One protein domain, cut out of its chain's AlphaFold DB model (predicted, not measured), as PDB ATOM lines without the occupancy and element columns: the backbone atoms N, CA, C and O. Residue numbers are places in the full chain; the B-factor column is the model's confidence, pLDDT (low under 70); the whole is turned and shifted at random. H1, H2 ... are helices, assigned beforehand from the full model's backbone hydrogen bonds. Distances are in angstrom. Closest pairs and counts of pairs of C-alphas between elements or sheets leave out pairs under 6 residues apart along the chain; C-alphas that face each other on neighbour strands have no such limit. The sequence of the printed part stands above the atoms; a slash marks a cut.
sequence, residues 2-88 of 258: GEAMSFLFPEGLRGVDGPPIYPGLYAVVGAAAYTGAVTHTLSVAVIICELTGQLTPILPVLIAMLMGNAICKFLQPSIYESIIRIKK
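This is residues 2 to 88 of the 258 residues of the protein "Chloride channel protein" of Toxocara canis (UniProt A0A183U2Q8). Two long helices, H4 and H2, pack side by side at a slant as the core, and the short helix H3 folds back to pack on both. H1 packs on H2, the chain turning back between them through the long loop of residues 9 to 22, while H5 reaches away from the core at the opposite end of the length from that loop. The 87 printed residues hold five named helices, H1 to H5 in chain order, and no named strand: all helix. The whole is loose, with a radius of gyration of the C-alphas of 15.3 A and spans of 56 by 26 by 19 A.

H4, residues 58 to 75, touches H2, residues 23 to 39, closest at the C-alphas of Ala 37 and Asn 69, 4.0 A apart. They run the same way at a steep tilt of 38 degrees, only just past shallow. With its residues 58 to 65 alone, H4 touches H3, residues 43 to 51, at a shallow tilt of 30 degrees, opposite ways, a hairpin; the closest C-alphas, of Ala 45 and Leu 62, are 6.2 A apart. H2 is the hub, touching four helices. H2 and H3 form a hairpin, closest at the C-alphas of Gly 36 and Val 44, 5.9 A. H1, residues 2 to 8, makes a hairpin with H2 at a steep tilt of 39 degrees, closest at the C-alphas of Gly 2 and Ala 27, 3.9 A. H5, residues 79 to 87, and H2 only just touch, only at their ends, with 3 pairs of C-alphas within 8 A; the closest are those of Thr 39 and Ile 79, 6.0 A. H4 and H5 are apart. Each O i to N i+4 pair is within hydrogen-bond range in H2, H3, H4 and H5, and 2 of 3 in H1.

H4 is 25.8 A long and H2 24.5 A; H5 measures 12.2 A, H3 12.4 A and H1 10.3 A. C-alpha 2 is at (369.488, 259.968, 327.865) and C-alpha 87 at (355.157, 282.257, 343.730).

The C-alphas farthest apart, of Asp 17 and Lys 88, are 57.1 A apart. The printed part has no cut. The link from H1 to H2, residues 9 to 22, is long. Residues 2 to 20 have pLDDT under 70.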
ATOM      1  N   GLY A   2     369.659 260.798 329.077       61.19
ATOM      2  CA  GLY A   2     369.488 259.968 327.865       61.19
ATOM      3  C   GLY A   2     370.710 259.950 326.934       61.19
ATOM      4  O   GLY A   2     371.190 258.889 326.559       61.19
ATOM      5  N   GLU A   3     371.292 261.116 326.651       66.69
ATOM      6  CA  GLU A   3     372.532 261.254 325.866       66.69
ATOM      7  C   GLU A   3     373.747 260.581 326.532       66.69
ATOM      8  O   GLU A   3     374.578 259.977 325.860       66.69
ATOM      9  N   ALA A   4     373.802 260.589 327.870       67.88
ATOM     10  CA  ALA A   4     374.873 259.934 328.619       67.88
ATOM     11  C   ALA A   4     374.885 258.412 328.384       67.88
ATOM     12  O   ALA A   4     375.955 257.825 328.307       67.88
ATOM     13  N   MET A   5     373.720 257.782 328.190       65.75
ATOM     14  CA  MET A   5     373.625 256.357 327.844       65.75
ATOM     15  C   MET A   5     374.243 256.056 326.470       65.75
ATOM     16  O   MET A   5     374.913 255.039 326.307       65.75
ATOM     17  N   SER A   6     374.064 256.961 325.500       63.41
ATOM     18  CA  SER A   6     374.696 256.850 324.180       63.41
ATOM     19  C   SER A   6     376.210 257.073 324.239       63.41
ATOM     20  O   SER A   6     376.933 256.504 323.429       63.41
ATOM     21  N   PHE A   7     376.686 257.885 325.188       69.00
ATOM     22  CA  PHE A   7     378.113 258.117 325.423       69.00
ATOM     23  C   PHE A   7     378.788 256.947 326.162       69.00
ATOM     24  O   PHE A   7     379.924 256.602 325.860       69.00
ATOM     25  N   LEU A   8     378.084 256.317 327.110       69.88
ATOM     26  CA  LEU A   8     378.578 255.178 327.896       69.88
ATOM     27  C   LEU A   8     378.637 253.865 327.098       69.88
ATOM     28  O   LEU A   8     379.503 253.039 327.371       69.88
ATOM     29  N   PHE A   9     377.756 253.671 326.111       66.62
ATOM     30  CA  PHE A   9     377.714 252.462 325.277       66.62
ATOM     31  C   PHE A   9     377.695 252.806 323.778       66.62
ATOM     32  O   PHE A   9     376.669 252.623 323.116       66.62
ATOM     33  N   PRO A  10     378.822 253.293 323.224       63.56
ATOM     34  CA  PRO A  10     378.896 253.754 321.837       63.56
ATOM     35  C   PRO A  10     378.742 252.625 320.806       63.56
ATOM     36  O   PRO A  10     378.238 252.866 319.714       63.56
ATOM     37  N   GLU A  11     379.115 251.386 321.148       60.62
ATOM     38  CA  GLU A  11     379.013 250.226 320.243       60.62
ATOM     39  C   GLU A  11     377.662 249.488 320.311       60.62
ATOM     40  O   GLU A  11     377.436 248.526 319.575       60.62
ATOM     41  N   GLY A  12     376.738 249.946 321.165       61.50
ATOM     42  CA  GLY A  12     375.486 249.244 321.446       61.50
ATOM     43  C   GLY A  12     375.698 247.957 322.255       61.50
ATOM     44  O   GLY A  12     376.776 247.368 322.295       61.50
ATOM     45  N   LEU A  13     374.658 247.501 322.950       63.94
ATOM     46  CA  LEU A  13     374.695 246.199 323.615       63.94
ATOM     47  C   LEU A  13     374.462 245.112 322.555       63.94
ATOM     48  O   LEU A  13     373.380 245.020 321.981       63.94
ATOM     49  N   ARG A  14     375.471 244.285 322.268       61.75
ATOM     50  CA  ARG A  14     375.279 243.056 321.484       61.75
ATOM     51  C   ARG A  14     374.695 241.986 322.399       61.75
ATOM     52  O   ARG A  14     375.384 241.478 323.278       61.75
ATOM     53  N   GLY A  15     373.422 241.655 322.202       62.50
ATOM     54  CA  GLY A  15     372.868 240.417 322.745       62.50
ATOM     55  C   GLY A  15     373.507 239.222 322.037       62.50
ATOM     56  O   GLY A  15     373.731 239.285 320.828       62.50
ATOM     57  N   VAL A  16     373.802 238.153 322.780       58.66
ATOM     58  CA  VAL A  16     374.173 236.852 322.200       58.66
ATOM     59  C   VAL A  16     373.027 236.445 321.260       58.66
ATOM     60  O   VAL A  16     371.897 236.281 321.710       58.66
ATOM     61  N   ASP A  17     373.305 236.421 319.954       62.97
ATOM     62  CA  ASP A  17     372.392 236.084 318.845       62.97
ATOM     63  C   ASP A  17     371.199 237.034 318.559       62.97
ATOM     64  O   ASP A  17     370.229 236.643 317.909       62.97
ATOM     65  N   GLY A  18     371.258 238.305 318.982       64.62
ATOM     66  CA  GLY A  18     370.191 239.299 318.748       64.62
ATOM     67  C   GLY A  18     370.461 240.326 317.626       64.62
ATOM     68  O   GLY A  18     371.619 240.570 317.276       64.62
ATOM     69  N   PRO A  19     369.418 240.991 317.078       68.69
ATOM     70  CA  PRO A  19     369.593 242.135 316.179       68.69
ATOM     71  C   PRO A  19     370.339 243.287 316.885       68.69
ATOM     72  O   PRO A  19     370.232 243.430 318.107       68.69
ATOM     73  N   PRO A  20     371.087 244.128 316.145       68.69
ATOM     74  CA  PRO A  20     371.875 245.207 316.737       68.69
ATOM     75  C   PRO A  20     370.985 246.201 317.498       68.69
ATOM     76  O   PRO A  20     369.991 246.702 316.968       68.69
ATOM     77  N   ILE A  21     371.349 246.494 318.749       72.56
ATOM     78  CA  ILE A  21     370.639 247.440 319.616       72.56
ATOM     79  C   ILE A  21     371.086 248.861 319.270       72.56
ATOM     80  O   ILE A  21     372.258 249.200 319.421       72.56
ATOM     81  N   TYR A  22     370.148 249.711 318.847       76.69
ATOM     82  CA  TYR A  22     370.422 251.113 318.526       76.69
ATOM     83  C   TYR A  22     370.364 251.986 319.793       76.69
ATOM     84  O   TYR A  22     369.265 252.243 320.296       76.69
ATOM     85  N   PRO A  23     371.500 252.503 320.305       75.88
ATOM     86  CA  PRO A  23     371.535 253.268 321.556       75.88
ATOM     87  C   PRO A  23     370.735 254.579 321.486       75.88
ATOM     88  O   PRO A  23     370.209 255.035 322.502       75.88
ATOM     89  N   GLY A  24     370.561 255.148 320.288       79.25
ATOM     90  CA  GLY A  24     369.782 256.373 320.077       79.25
ATOM     91  C   GLY A  24     368.319 256.251 320.512       79.25
ATOM     92  O   GLY A  24     367.782 257.175 321.119       79.25
ATOM     93  N   LEU A  25     367.684 255.093 320.297       78.69
ATOM     94  CA  LEU A  25     366.295 254.883 320.711       78.69
ATOM     95  C   LEU A  25     366.158 254.892 322.242       78.69
ATOM     96  O   LEU A  25     365.244 255.509 322.785       78.69
ATOM     97  N   TYR A  26     367.104 254.270 322.948       83.38
ATOM     98  CA  TYR A  26     367.126 254.235 324.413       83.38
ATOM     99  C   TYR A  26     367.474 255.596 325.019       83.38
ATOM    100  O   TYR A  26     366.915 255.969 326.051       83.38
ATOM    101  N   ALA A  27     368.339 256.373 324.358       84.56
ATOM    102  CA  ALA A  27     368.622 257.751 324.745       84.56
ATOM    103  C   ALA A  27     367.353 258.620 324.695       84.56
ATOM    104  O   ALA A  27     367.068 259.355 325.646       84.56
ATOM    105  N   VAL A  28     366.555 258.481 323.630       85.62
ATOM    106  CA  VAL A  28     365.269 259.176 323.468       85.62
ATOM    107  C   VAL A  28     364.258 258.727 324.527       85.62
ATOM    108  O   VAL A  28     363.637 259.575 325.166       85.62
ATOM    109  N   VAL A  29     364.140 257.419 324.789       88.06
ATOM    110  CA  VAL A  29     363.258 256.877 325.841       88.06
ATOM    111  C   VAL A  29     363.634 257.438 327.217       88.06
ATOM    112  O   VAL A  29     362.762 257.876 327.965       88.06
ATOM    113  N   GLY A  30     364.928 257.489 327.550       88.31
ATOM    114  CA  GLY A  30     365.408 258.046 328.817       88.31
ATOM    115  C   GLY A  30     365.155 259.551 328.948       88.31
ATOM    116  O   GLY A  30     364.771 260.023 330.018       88.31
ATOM    117  N   ALA A  31     365.323 260.311 327.861       88.88
ATOM    118  CA  ALA A  31     365.000 261.737 327.828       88.88
ATOM    119  C   ALA A  31     363.488 261.990 327.989       88.88
ATOM    120  O   ALA A  31     363.089 262.872 328.758       88.88
ATOM    121  N   ALA A  32     362.655 261.182 327.325       90.06
ATOM    122  CA  ALA A  32     361.199 261.215 327.435       90.06
ATOM    123  C   ALA A  32     360.730 260.904 328.862       90.06
ATOM    124  O   ALA A  32     359.946 261.661 329.438       90.06
ATOM    125  N   ALA A  33     361.247 259.820 329.447       91.31
ATOM    126  CA  ALA A  33     360.893 259.379 330.789       91.31
ATOM    127  C   ALA A  33     361.287 260.414 331.847       91.31
ATOM    128  O   ALA A  33     360.465 260.742 332.698       91.31
ATOM    129  N   TYR A  34     362.495 260.985 331.766       91.31
ATOM    130  CA  TYR A  34     362.929 262.040 332.683       91.31
ATOM    131  C   TYR A  34     362.036 263.282 332.584       91.31
ATOM    132  O   TYR A  34     361.501 263.741 333.589       91.31
ATOM    133  N   THR A  35     361.825 263.796 331.372       92.38
ATOM    134  CA  THR A  35     361.019 265.008 331.160       92.38
ATOM    135  C   THR A  35     359.580 264.796 331.628       92.38
ATOM    136  O   THR A  35     359.040 265.623 332.355       92.38
ATOM    137  N   GLY A  36     358.989 263.646 331.290       92.44
ATOM    138  CA  GLY A  36     357.651 263.251 331.720       92.44
ATOM    139  C   GLY A  36     357.488 263.072 333.224       92.44
ATOM    140  O   GLY A  36     356.457 263.441 333.787       92.44
ATOM    141  N   ALA A  37     358.507 262.519 333.880       93.19
ATOM    142  CA  ALA A  37     358.530 262.341 335.324       93.19
ATOM    143  C   ALA A  37     358.662 263.682 336.061       93.19
ATOM    144  O   ALA A  37     358.046 263.881 337.097       93.19
ATOM    145  N   VAL A  38     359.399 264.638 335.500       92.81
ATOM    146  CA  VAL A  38     359.588 265.971 336.085       92.81
ATOM    147  C   VAL A  38     358.334 266.854 335.950       92.81
ATOM    148  O   VAL A  38     357.999 267.631 336.851       92.81
ATOM    149  N   THR A  39     357.619 266.746 334.827       93.50
ATOM    150  CA  THR A  39     356.395 267.520 334.560       93.50
ATOM    151  C   THR A  39     355.115 266.837 335.041       93.50
ATOM    152  O   THR A  39     354.078 267.492 335.098       93.50
ATOM    153  N   HIS A  40     355.169 265.549 335.392       92.69
ATOM    154  CA  HIS A  40     354.016 264.684 335.683       92.69
ATOM    155  C   HIS A  40     353.012 264.522 334.520       92.69
ATOM    156  O   HIS A  40     351.851 264.178 334.752       92.69
ATOM    157  N   THR A  41     353.437 264.709 333.268       93.00
ATOM    158  CA  THR A  41     352.565 264.652 332.074       93.00
ATOM    159  C   THR A  41     352.965 263.519 331.143       93.00
ATOM    160  O   THR A  41     354.137 263.447 330.802       93.00
ATOM    161  N   LEU A  42     352.020 262.720 330.639       92.56
ATOM    162  CA  LEU A  42     352.302 261.636 329.678       92.56
ATOM    163  C   LEU A  42     352.371 262.100 328.211       92.56
ATOM    164  O   LEU A  42     352.885 261.383 327.354       92.56
ATOM    165  N   SER A  43     351.933 263.329 327.921       93.56
ATOM    166  CA  SER A  43     351.919 263.909 326.570       93.56
ATOM    167  C   SER A  43     353.303 264.014 325.921       93.56
ATOM    168  O   SER A  43     353.410 263.967 324.699       93.56
ATOM    169  N   VAL A  44     354.378 264.093 326.715       92.00
ATOM    170  CA  VAL A  44     355.757 264.173 326.202       92.00
ATOM    171  C   VAL A  44     356.146 262.915 325.412       92.00
ATOM    172  O   VAL A  44     356.867 263.035 324.426       92.00
ATOM    173  N   ALA A  45     355.628 261.730 325.762       90.12
ATOM    174  CA  ALA A  45     355.856 260.520 324.968       90.12
ATOM    175  C   ALA A  45     355.251 260.636 323.563       90.12
ATOM    176  O   ALA A  45     355.898 260.266 322.586       90.12
ATOM    177  N   VAL A  46     354.038 261.188 323.459       89.31
ATOM    178  CA  VAL A  46     353.349 261.386 322.176       89.31
ATOM    179  C   VAL A  46     354.082 262.420 321.330       89.31
ATOM    180  O   VAL A  46     354.363 262.144 320.170       89.31
ATOM    181  N   ILE A  47     354.476 263.553 321.925       91.69
ATOM    182  CA  ILE A  47     355.256 264.595 321.240       91.69
ATOM    183  C   ILE A  47     356.541 263.998 320.658       91.69
ATOM    184  O   ILE A  47     356.876 264.241 319.506       91.69
ATOM    185  N   ILE A  48     357.254 263.172 321.425       88.50
ATOM    186  CA  ILE A  48     358.500 262.552 320.963       88.50
ATOM    187  C   ILE A  48     358.245 261.523 319.855       88.50
ATOM    188  O   ILE A  48     359.006 261.491 318.895       88.50
ATOM    189  N   CYS A  49     357.176 260.727 319.945       85.31
ATOM    190  CA  CYS A  49     356.801 259.784 318.885       85.31
ATOM    191  C   CYS A  49     356.375 260.490 317.587       85.31
ATOM    192  O   CYS A  49     356.614 259.979 316.494       85.31
ATOM    193  N   GLU A  50     355.752 261.664 317.696       89.19
ATOM    194  CA  GLU A  50     355.415 262.504 316.548       89.19
ATOM    195  C   GLU A  50     356.679 263.105 315.916       89.19
ATOM    196  O   GLU A  50     356.853 263.030 314.702       89.19
ATOM    197  N   LEU A  51     357.611 263.609 316.735       87.50
ATOM    198  CA  LEU A  51     358.889 264.165 316.273       87.50
ATOM    199  C   LEU A  51     359.788 263.126 315.588       87.50
ATOM    200  O   LEU A  51     360.520 263.472 314.661       87.50
ATOM    201  N   THR A  52     359.754 261.863 316.017       84.75
ATOM    202  CA  THR A  52     360.518 260.778 315.378       84.75
ATOM    203  C   THR A  52     359.844 260.222 314.124       84.75
ATOM    204  O   THR A  52     360.476 259.469 313.384       84.75
ATOM    205  N   GLY A  53     358.571 260.553 313.872       82.81
ATOM    206  CA  GLY A  53     357.807 260.050 312.726       82.81
ATOM    207  C   GLY A  53     357.566 258.535 312.747       82.81
ATOM    208  O   GLY A  53     357.200 257.956 311.724       82.81
ATOM    209  N   GLN A  54     357.786 257.871 313.888       80.31
ATOM    210  CA  GLN A  54     357.658 256.423 314.044       80.31
ATOM    211  C   GLN A  54     356.952 256.093 315.360       80.31
ATOM    212  O   GLN A  54     357.459 256.385 316.441       80.31
ATOM    213  N   LEU A  55     355.801 255.419 315.267       82.38
ATOM    214  CA  LEU A  55     355.005 254.999 316.429       82.38
ATOM    215  C   LEU A  55     355.393 253.616 316.969       82.38
ATOM    216  O   LEU A  55     354.942 253.230 318.043       82.38
ATOM    217  N   THR A  56     356.238 252.863 316.260       79.69
ATOM    218  CA  THR A  56     356.660 251.507 316.648       79.69
ATOM    219  C   THR A  56     357.204 251.413 318.086       79.69
ATOM    220  O   THR A  56     356.839 250.467 318.782       79.69
ATOM    221  N   PRO A  57     358.008 252.372 318.598       78.81
ATOM    222  CA  PRO A  57     358.501 252.326 319.974       78.81
ATOM    223  C   PRO A  57     357.595 253.025 321.009       78.81
ATOM    224  O   PRO A  57     358.043 253.261 322.130       78.81
ATOM    225  N   ILE A  58     356.331 253.352 320.704       86.56
ATOM    226  CA  ILE A  58     355.473 254.116 321.634       86.56
ATOM    227  C   ILE A  58     355.199 253.377 322.953       86.56
ATOM    228  O   ILE A  58     355.212 253.979 324.026       86.56
ATOM    229  N   LEU A  59     354.999 252.059 322.884       89.50
ATOM    230  CA  LEU A  59     354.663 251.224 324.035       89.50
ATOM    231  C   LEU A  59     355.792 251.177 325.087       89.50
ATOM    232  O   LEU A  59     355.516 251.492 326.246       89.50
ATOM    233  N   PRO A  60     357.060 250.866 324.741       86.50
ATOM    234  CA  PRO A  60     358.149 250.891 325.722       86.50
ATOM    235  C   PRO A  60     358.448 252.298 326.259       86.50
ATOM    236  O   PRO A  60     358.780 252.432 327.439       86.50
ATOM    237  N   VAL A  61     358.279 253.351 325.447       89.12
ATOM    238  CA  VAL A  61     358.429 254.746 325.901       89.12
ATOM    239  C   VAL A  61     357.401 255.076 326.981       89.12
ATOM    240  O   VAL A  61     357.754 255.622 328.027       89.12
ATOM    241  N   LEU A  62     356.139 254.704 326.762       92.12
ATOM    242  CA  LEU A  62     355.058 254.993 327.697       92.12
ATOM    243  C   LEU A  62     355.222 254.233 329.021       92.12
ATOM    244  O   LEU A  62     355.016 254.815 330.083       92.12
ATOM    245  N   ILE A  63     355.649 252.965 328.982       92.38
ATOM    246  CA  ILE A  63     355.907 252.173 330.197       92.38
ATOM    247  C   ILE A  63     357.032 252.801 331.029       92.38
ATOM    248  O   ILE A  63     356.859 253.020 332.230       92.38
ATOM    249  N   ALA A  64     358.162 253.143 330.400       91.31
ATOM    250  CA  ALA A  64     359.286 253.780 331.089       91.31
ATOM    251  C   ALA A  64     358.875 255.119 331.729       91.31
ATOM    252  O   ALA A  64     359.226 255.420 332.872       91.31
ATOM    253  N   MET A  65     358.075 255.901 331.008       93.00
ATOM    254  CA  MET A  65     357.550 257.180 331.469       93.00
ATOM    255  C   MET A  65     356.554 257.038 332.626       93.00
ATOM    256  O   MET A  65     356.605 257.827 333.569       93.00
ATOM    257  N   LEU A  66     355.674 256.031 332.594       94.50
ATOM    258  CA  LEU A  66     354.728 255.740 333.676       94.50
ATOM    259  C   LEU A  66     355.454 255.359 334.966       94.50
ATOM    260  O   LEU A  66     355.102 255.876 336.027       94.50
ATOM    261  N   MET A  67     356.488 254.516 334.881       94.06
ATOM    262  CA  MET A  67     357.305 254.156 336.043       94.06
ATOM    263  C   MET A  67     358.013 255.381 336.631       94.06
ATOM    264  O   MET A  67     357.931 255.614 337.836       94.06
ATOM    265  N   GLY A  68     358.644 256.204 335.786       91.75
ATOM    266  CA  GLY A  68     359.290 257.443 336.225       91.75
ATOM    267  C   GLY A  68     358.307 258.414 336.885       91.75
ATOM    268  O   GLY A  68     358.563 258.907 337.980       91.75
ATOM    269  N   ASN A  69     357.146 258.636 336.263       93.94
ATOM    270  CA  ASN A  69     356.099 259.507 336.795       93.94
ATOM    271  C   ASN A  69     355.530 258.978 338.123       93.94
ATOM    272  O   ASN A  69     355.310 259.756 339.045       93.94
ATOM    273  N   ALA A  70     355.330 257.663 338.261       92.94
ATOM    274  CA  ALA A  70     354.862 257.061 339.509       92.94
ATOM    275  C   ALA A  70     355.853 257.287 340.663       92.94
ATOM    276  O   ALA A  70     355.444 257.691 341.752       92.94
ATOM    277  N   ILE A  71     357.152 257.090 340.411       94.00
ATOM    278  CA  ILE A  71     358.211 257.325 341.403       94.00
ATOM    279  C   ILE A  71     358.305 258.818 341.751       94.00
ATOM    280  O   ILE A  71     358.353 259.171 342.929       94.00
ATOM    281  N   CYS A  72     358.280 259.710 340.756       92.25
ATOM    282  CA  CYS A  72     358.322 261.157 340.991       92.25
ATOM    283  C   CYS A  72     357.115 261.647 341.794       92.25
ATOM    284  O   CYS A  72     357.315 262.331 342.795       92.25
ATOM    285  N   LYS A  73     355.897 261.208 341.455       89.38
ATOM    286  CA  LYS A  73     354.677 261.527 342.214       89.38
ATOM    287  C   LYS A  73     354.741 261.078 343.672       89.38
ATOM    288  O   LYS A  73     354.122 261.714 344.521       89.38
ATOM    289  N   PHE A  74     355.461 259.993 343.964       90.25
ATOM    290  CA  PHE A  74     355.663 259.526 345.334       90.25
ATOM    291  C   PHE A  74     356.641 260.414 346.118       90.25
ATOM    292  O   PHE A  74     356.457 260.622 347.315       90.25
ATOM    293  N   LEU A  75     357.664 260.956 345.453       91.06
ATOM    294  CA  LEU A  75     358.736 261.714 346.100       91.06
ATOM    295  C   LEU A  75     358.447 263.218 346.200       91.06
ATOM    296  O   LEU A  75     358.740 263.828 347.230       91.06
ATOM    297  N   GLN A  76     357.944 263.844 345.132       89.25
ATOM    298  CA  GLN A  76     357.882 265.302 345.002       89.25
ATOM    299  C   GLN A  76     356.676 265.780 344.169       89.25
ATOM    300  O   GLN A  76     356.179 265.053 343.312       89.25
ATOM    301  N   PRO A  77     356.186 267.018 344.396       88.81
ATOM    302  CA  PRO A  77     355.235 267.661 343.489       88.81
ATOM    303  C   PRO A  77     355.900 267.993 342.145       88.81
ATOM    304  O   PRO A  77     357.119 268.144 342.067       88.81
ATOM    305  N   SER A  78     355.094 268.172 341.093       91.94
ATOM    306  CA  SER A  78     355.618 268.565 339.776       91.94
ATOM    307  C   SER A  78     356.365 269.905 339.848       91.94
ATOM    308  O   SER A  78     356.138 270.725 340.751       91.94
ATOM    309  N   ILE A  79     357.230 270.180 338.865       93.31
ATOM    310  CA  ILE A  79     357.896 271.492 338.770       93.31
ATOM    311  C   ILE A  79     356.869 272.631 338.723       93.31
ATOM    312  O   ILE A  79     357.054 273.653 339.383       93.31
ATOM    313  N   TYR A  80     355.765 272.458 337.992       92.19
ATOM    314  CA  TYR A  80     354.739 273.493 337.864       92.19
ATOM    315  C   TYR A  80     354.034 273.773 339.191       92.19
ATOM    316  O   TYR A  80     353.900 274.933 339.582       92.19
ATOM    317  N   GLU A  81     353.663 272.731 339.936       89.88
ATOM    318  CA  GLU A  81     353.105 272.894 341.282       89.88
ATOM    319  C   GLU A  81     354.097 273.568 342.235       89.88
ATOM    320  O   GLU A  81     353.718 274.419 343.045       89.88
ATOM    321  N   SER A  82     355.380 273.222 342.117       92.06
ATOM    322  CA  SER A  82     356.451 273.819 342.916       92.06
ATOM    323  C   SER A  82     356.591 275.315 342.634       92.06
ATOM    324  O   SER A  82     356.623 276.113 343.571       92.06
ATOM    325  N   ILE A  83     356.592 275.721 341.361       93.12
ATOM    326  CA  ILE A  83     356.659 277.134 340.963       93.12
ATOM    327  C   ILE A  83     355.446 277.899 341.494       93.12
ATOM    328  O   ILE A  83     355.614 278.964 342.089       93.12
ATOM    329  N   ILE A  84     354.237 277.357 341.331       92.38
ATOM    330  CA  ILE A  84     353.004 277.994 341.808       92.38
ATOM    331  C   ILE A  84     353.054 278.193 343.331       92.38
ATOM    332  O   ILE A  84     352.710 279.270 343.828       92.38
ATOM    333  N   ARG A  85     353.546 277.194 344.076       89.38
ATOM    334  CA  ARG A  85     353.703 277.263 345.536       89.38
ATOM    335  C   ARG A  85     354.739 278.303 345.963       89.38
ATOM    336  O   ARG A  85     354.477 279.061 346.893       89.38
ATOM    337  N   ILE A  86     355.879 278.374 345.275       93.62
ATOM    338  CA  ILE A  86     356.938 279.361 345.545       93.62
ATOM    339  C   ILE A  86     356.440 280.779 345.249       93.62
ATOM    340  O   ILE A  86     356.671 281.696 346.035       93.62
ATOM    341  N   LYS A  87     355.724 280.964 344.134       93.94
ATOM    342  CA  LYS A  87     355.157 282.257 343.730       93.94
ATOM    343  C   LYS A  87     353.911 282.661 344.521       93.94
ATOM    344  O   LYS A  87     353.482 283.803 344.399       93.94
ATOM    345  N   LYS A  88     353.361 281.765 345.348       90.00
ATOM    346  CA  LYS A  88     352.157 281.983 346.167       90.00
ATOM    347  C   LYS A  88     350.968 282.504 345.356       90.00
ATOM    348  O   LYS A  88     350.218 283.363 345.823       90.00
TER     349      LYS A  88